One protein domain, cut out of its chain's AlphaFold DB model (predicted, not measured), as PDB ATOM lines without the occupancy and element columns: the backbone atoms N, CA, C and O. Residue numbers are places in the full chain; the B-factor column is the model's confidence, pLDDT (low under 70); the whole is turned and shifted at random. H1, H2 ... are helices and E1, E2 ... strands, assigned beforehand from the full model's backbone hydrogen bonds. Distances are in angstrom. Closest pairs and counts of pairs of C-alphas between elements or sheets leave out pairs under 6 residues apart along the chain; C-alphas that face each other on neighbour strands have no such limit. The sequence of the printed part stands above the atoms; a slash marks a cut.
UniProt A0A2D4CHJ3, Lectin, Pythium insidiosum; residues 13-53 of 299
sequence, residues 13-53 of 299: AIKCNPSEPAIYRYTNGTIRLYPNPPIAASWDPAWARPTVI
ATOM      1  N   ALA A  13     -18.060 -27.184  40.331       92.31
ATOM      2  CA  ALA A  13     -16.854 -27.722  39.709       92.31
ATOM      3  C   ALA A  13     -16.546 -29.143  40.212       92.31
ATOM      4  O   ALA A  13     -16.553 -29.406  41.419       92.31
ATOM      5  N   ILE A  14     -16.256 -30.058  39.292       92.44
ATOM      6  CA  ILE A  14     -16.046 -31.478  39.568       92.44
ATOM      7  C   ILE A  14     -14.854 -32.055  38.797       92.44
ATOM      8  O   ILE A  14     -14.404 -31.491  37.796       92.44
ATOM      9  N   LYS A  15     -14.386 -33.213  39.260       92.56
ATOM     10  CA  LYS A  15     -13.474 -34.112  38.544       92.56
ATOM     11  C   LYS A  15     -14.061 -35.518  38.511       92.56
ATOM     12  O   LYS A  15     -14.659 -35.952  39.489       92.56
ATOM     13  N   CYS A  16     -13.847 -36.223  37.417       88.31
ATOM     14  CA  CYS A  16     -14.176 -37.631  37.234       88.31
ATOM     15  C   CYS A  16     -13.078 -38.554  37.778       88.31
ATOM     16  O   CYS A  16     -13.347 -39.681  38.182       88.31
ATOM     17  N   ASN A  17     -11.833 -38.074  37.820       86.75
ATOM     18  CA  ASN A  17     -10.700 -38.791  38.400       86.75
ATOM     19  C   ASN A  17      -9.781 -37.810  39.160       86.75
ATOM     20  O   ASN A  17      -9.436 -36.764  38.611       86.75
ATOM     21  N   PRO A  18      -9.346 -38.111  40.400       85.00
ATOM     22  CA  PRO A  18      -8.425 -37.250  41.150       85.00
ATOM     23  C   PRO A  18      -7.157 -36.856  40.379       85.00
ATOM     24  O   PRO A  18      -6.690 -35.721  40.498       85.00
ATOM     25  N   SER A  19      -6.627 -37.784  39.581       85.25
ATOM     26  CA  SER A  19      -5.365 -37.641  38.853       85.25
ATOM     27  C   SER A  19      -5.512 -36.926  37.512       85.25
ATOM     28  O   SER A  19      -4.507 -36.630  36.868       85.25
ATOM     29  N   GLU A  20      -6.737 -36.647  37.059       85.88
ATOM     30  CA  GLU A  20      -6.933 -35.978  35.778       85.88
ATOM     31  C   GLU A  20      -6.759 -34.454  35.910       85.88
ATOM     32  O   GLU A  20      -7.161 -33.853  36.918       85.88
ATOM     33  N   PRO A  21      -6.166 -33.792  34.903       86.12
ATOM     34  CA  PRO A  21      -6.001 -32.342  34.919       86.12
ATOM     35  C   PRO A  21      -7.304 -31.600  34.590       86.12
ATOM     36  O   PRO A  21      -7.477 -30.457  35.006       86.12
ATOM     37  N   ALA A  22      -8.218 -32.241  33.859       91.56
ATOM     38  CA  ALA A  22      -9.480 -31.651  33.440       91.56
ATOM     39  C   ALA A  22     -10.388 -31.347  34.641       91.56
ATOM     40  O   ALA A  22     -10.521 -32.155  35.557       91.56
ATOM     41  N   ILE A  23     -11.031 -30.180  34.625       93.69
ATOM     42  CA  ILE A  23     -12.063 -29.797  35.592       93.69
ATOM     43  C   ILE A  23     -13.329 -29.475  34.811       93.69
ATOM     44  O   ILE A  23     -13.293 -28.735  33.826       93.69
ATOM     45  N   TYR A  24     -14.450 -30.017  35.266       93.81
ATOM     46  CA  TYR A  24     -15.743 -29.867  34.616       93.81
ATOM     47  C   TYR A  24     -16.700 -29.073  35.501       93.81
ATOM     48  O   TYR A  24     -16.563 -29.048  36.721       93.81
ATOM     49  N   ARG A  25     -17.710 -28.458  34.894       93.44
ATOM     50  CA  ARG A  25     -18.909 -27.974  35.576       93.44
ATOM     51  C   ARG A  25     -20.003 -29.022  35.439       93.44
ATOM     52  O   ARG A  25     -20.295 -29.433  34.315       93.44
ATOM     53  N   TYR A  26     -20.634 -29.403  36.543       91.06
ATOM     54  CA  TYR A  26     -21.910 -30.108  36.474       91.06
ATOM     55  C   TYR A  26     -23.016 -29.096  36.187       91.06
ATOM     56  O   TYR A  26     -23.205 -28.161  36.968       91.06
ATOM     57  N   THR A  27     -23.692 -29.223  35.048       88.25
ATOM     58  CA  THR A  27     -24.778 -28.311  34.683       88.25
ATOM     59  C   THR A  27     -25.815 -28.966  33.782       88.25
ATOM     60  O   THR A  27     -25.469 -29.691  32.843       88.25
ATOM     61  N   ASN A  28     -27.093 -28.726  34.082       85.12
ATOM     62  CA  ASN A  28     -28.249 -29.298  33.385       85.12
ATOM     63  C   ASN A  28     -28.143 -30.826  33.209       85.12
ATOM     64  O   ASN A  28     -28.428 -31.359  32.139       85.12
ATOM     65  N   GLY A  29     -27.670 -31.535  34.240       84.19
ATOM     66  CA  GLY A  29     -27.525 -32.996  34.208       84.19
ATOM     67  C   GLY A  29     -26.336 -33.528  33.395       84.19
ATOM     68  O   GLY A  29     -26.200 -34.740  33.254       84.19
ATOM     69  N   THR A  30     -25.464 -32.654  32.882       88.56
ATOM     70  CA  THR A  30     -24.275 -33.021  32.093       88.56
ATOM     71  C   THR A  30     -22.985 -32.515  32.731       88.56
ATOM     72  O   THR A  30     -23.001 -31.582  33.538       88.56
ATOM     73  N   ILE A  31     -21.847 -33.094  32.344       91.81
ATOM     74  CA  ILE A  31     -20.519 -32.544  32.649       91.81
ATOM     75  C   ILE A  31     -19.990 -31.751  31.451       91.81
ATOM     76  O   ILE A  31     -20.025 -32.224  30.314       91.81
ATOM     77  N   ARG A  32     -19.493 -30.535  31.689       94.00
ATOM     78  CA  ARG A  32     -18.958 -29.638  30.647       94.00
ATOM     79  C   ARG A  32     -17.560 -29.168  31.025       94.00
ATOM     80  O   ARG A  32     -17.371 -28.665  32.128       94.00
ATOM     81  N   LEU A  33     -16.576 -29.351  30.144       93.12
ATOM     82  CA  LEU A  33     -15.169 -29.037  30.434       93.12
ATOM     83  C   LEU A  33     -14.967 -27.528  30.591       93.12
ATOM     84  O   LEU A  33     -15.506 -26.761  29.796       93.12
ATOM     85  N   TYR A  34     -14.154 -27.102  31.558       92.44
ATOM     86  CA  TYR A  34     -13.557 -25.769  31.550       92.44
ATOM     87  C   TYR A  34     -12.271 -25.783  30.710       92.44
ATOM     88  O   TYR A  34     -11.292 -26.401  31.132       92.44
ATOM     89  N   PRO A  35     -12.220 -25.102  29.550       87.81
ATOM     90  CA  PRO A  35     -11.047 -25.163  28.673       87.81
ATOM     91  C   PRO A  35      -9.805 -24.485  29.259       87.81
ATOM     92  O   PRO A  35      -8.683 -24.831  28.901       87.81
ATOM     93  N   ASN A  36      -9.995 -23.485  30.127       84.69
ATOM     94  CA  ASN A  36      -8.911 -22.746  30.766       84.69
ATOM     95  C   ASN A  36      -9.350 -22.100  32.103       84.69
ATOM     96  O   ASN A  36     -10.554 -21.945  32.350       84.69
ATOM     97  N   PRO A  37      -8.389 -21.696  32.962       86.12
ATOM     98  CA  PRO A  37      -8.671 -21.072  34.257       86.12
ATOM     99  C   PRO A  37      -9.535 -19.796  34.200       86.12
ATOM    100  O   PRO A  37     -10.436 -19.683  35.032       86.12
ATOM    101  N   PRO A  38      -9.349 -18.857  33.244       79.44
ATOM    102  CA  PRO A  38     -10.231 -17.690  33.123       79.44
ATOM    103  C   PRO A  38     -11.710 -18.044  32.915       79.44
ATOM    104  O   PRO A  38     -12.582 -17.474  33.573       79.44
ATOM    105  N   ILE A  39     -12.008 -19.019  32.048       80.12
ATOM    106  CA  ILE A  39     -13.382 -19.490  31.842       80.12
ATOM    107  C   ILE A  39     -13.917 -20.117  33.133       80.12
ATOM    108  O   ILE A  39     -15.020 -19.777  33.553       80.12
ATOM    109  N   ALA A  40     -13.142 -20.978  33.794       85.25
ATOM    110  CA  ALA A  40     -13.560 -21.611  35.044       85.25
ATOM    111  C   ALA A  40     -13.912 -20.578  36.132       85.25
ATOM    112  O   ALA A  40     -14.999 -20.629  36.712       85.25
ATOM    113  N   ALA A  41     -13.041 -19.582  36.323       83.25
ATOM    114  CA  ALA A  41     -13.223 -18.499  37.286       83.25
ATOM    115  C   ALA A  41     -14.459 -17.635  37.000       83.25
ATOM    116  O   ALA A  41     -15.111 -17.180  37.937       83.25
ATOM    117  N   SER A  42     -14.820 -17.444  35.724       81.19
ATOM    118  CA  SER A  42     -16.025 -16.692  35.351       81.19
ATOM    119  C   SER A  42     -17.329 -17.380  35.791       81.19
ATOM    120  O   SER A  42     -18.337 -16.713  36.012       81.19
ATOM    121  N   TRP A  43     -17.321 -18.708  35.952       85.94
ATOM    122  CA  TRP A  43     -18.510 -19.505  36.277       85.94
ATOM    123  C   TRP A  43     -18.615 -19.930  37.737       85.94
ATOM    124  O   TRP A  43     -19.728 -20.011  38.266       85.94
ATOM    125  N   ASP A  44     -17.490 -20.251  38.363       85.75
ATOM    126  CA  ASP A  44     -17.415 -20.712  39.745       85.75
ATOM    127  C   ASP A  44     -16.131 -20.157  40.379       85.75
ATOM    128  O   ASP A  44     -15.049 -20.645  40.070       85.75
ATOM    129  N   PRO A  45     -16.205 -19.166  41.283       85.62
ATOM    130  CA  PRO A  45     -15.025 -18.643  41.974       85.62
ATOM    131  C   PRO A  45     -14.247 -19.714  42.757       85.62
ATOM    132  O   PRO A  45     -13.055 -19.554  43.010       85.62
ATOM    133  N   ALA A  46     -14.902 -20.819  43.129       88.75
ATOM    134  CA  ALA A  46     -14.303 -21.947  43.829       88.75
ATOM    135  C   ALA A  46     -13.889 -23.096  42.887       88.75
ATOM    136  O   ALA A  46     -13.597 -24.190  43.373       88.75
ATOM    137  N   TRP A  47     -13.816 -22.868  41.567       91.50
ATOM    138  CA  TRP A  47     -13.537 -23.912  40.566       91.50
ATOM    139  C   TRP A  47     -12.256 -24.714  40.833       91.50
ATOM    140  O   TRP A  47     -12.197 -25.905  40.533       91.50
ATOM    141  N   ALA A  48     -11.243 -24.075  41.428       90.12
ATOM    142  CA  ALA A  48      -9.960 -24.690  41.764       90.12
ATOM    143  C   ALA A  48     -10.047 -25.693  42.934       90.12
ATOM    144  O   ALA A  48      -9.057 -26.335  43.276       90.12
ATOM    145  N   ARG A  49     -11.226 -25.854  43.550       90.38
ATOM    146  CA  ARG A  49     -11.512 -26.832  44.611       90.38
ATOM    147  C   ARG A  49     -12.619 -27.802  44.164       90.38
ATOM    148  O   ARG A  49     -13.695 -27.810  44.772       90.38
ATOM    149  N   PRO A  50     -12.394 -28.594  43.098       89.31
ATOM    150  CA  PRO A  50     -13.435 -29.426  42.515       89.31
ATOM    151  C   PRO A  50     -13.781 -30.620  43.406       89.31
ATOM    152  O   PRO A  50     -12.936 -31.164  44.118       89.31
ATOM    153  N   THR A  51     -15.031 -31.063  43.336       90.12
ATOM    154  CA  THR A  51     -15.480 -32.299  43.987       90.12
ATOM    155  C   THR A  51     -15.227 -33.490  43.063       90.12
ATOM    156  O   THR A  51     -15.645 -33.474  41.909       90.12
ATOM    157  N   VAL A  52     -14.550 -34.527  43.550       89.50
ATOM    158  CA  VAL A  52     -14.347 -35.754  42.768       89.50
ATOM    159  C   VAL A  52     -15.610 -36.613  42.835       89.50
ATOM    160  O   VAL A  52     -16.106 -36.876  43.931       89.50
ATOM    161  N   ILE A  53     -16.123 -37.042  41.682       86.12
ATOM    162  CA  ILE A  53     -17.310 -37.896  41.550       86.12
ATOM    163  C   ILE A  53     -17.072 -39.008  40.524       86.12
ATOM    164  O   ILE A  53     -16.179 -38.905  39.689       86.12
TER     165      ILE A  53
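What this domain is: This is residues 13 to 53 of the 299 residues of the protein "Lectin" of Pythium insidiosum (UniProt A0A2D4CHJ3). What does one see first? A small sheet of three short strands, E1, E2 and E3, makes one part of the domain, with the short helix H1 beyond it, only grazing the sheet. After H1 the last stretch, residues 44 to 53, folds back to E1, where residues 51 to 52 pair in parallel with residues 14 to 15. How is it made up and how large is it? The printed part has 41 residues, with three named strands and then one named helix along the chain, in the order E1 E2 E3 H1; the sheet's order is E1 - E2 - E3, all antiparallel, and the class is mixed, helices and strands, though only 18 residues, under half, are in named elements. It is compact, with a radius of gyration of the C-alphas of 9.2 A, and rounded, spanning 23 by 22 by 16 A.

Where its parts are: Where are the strands? E2 is residues 24 to 27, 9.2 A from first to last C-alpha, and E3 is residues 30 to 33, 10.1 A. E1 is residues 13 to 15, 7.3 A, and begins at C-alpha 13 at (-16.854, -27.722, 39.709). Where is the helix? H1 is residues 37 to 43, 10.2 A long, from C-alpha 37 at (-8.671, -21.072, 34.257) to C-alpha 43 at (-18.510, -19.505, 36.277).

How they stand to each other: How do the strands pair? They form a meander, each strand the antiparallel neighbour of the one before, with E2 the inner strand and E1 and E3 the edge strands. E2 and E3 are a hairpin at 147 degrees between directions; C-alphas 24 and 33 face each other at 4.3 A, and N 25 and O 32 are within hydrogen-bond range at 2.8 A. How does E1 join? E1 and E2 are a hairpin at 123 degrees; C-alphas 13 and 25 face each other at 4.6 A, and N 14 and O 24 are within hydrogen-bond range at 2.8 A. Where is H1? It is on the sheet but only grazes it, with its residues 39 to 43. In H1 each O i to N i+4 pair is within hydrogen-bond range.

The domain as a whole: How far does it reach? The two C-alphas farthest apart, those of Ser 19 and Asn 28, are 25.0 A apart, while those of Ala 13 and Ile 53 are 10.3 A apart. Is the printed part whole, and are its links long? It has no cut; the links E2 to E3 and E3 to H1 are tight, and E1 to E2, with 8 residues, is short. Is the model confident? The mean pLDDT of the printed part is 88.2, and no printed residue is under 70.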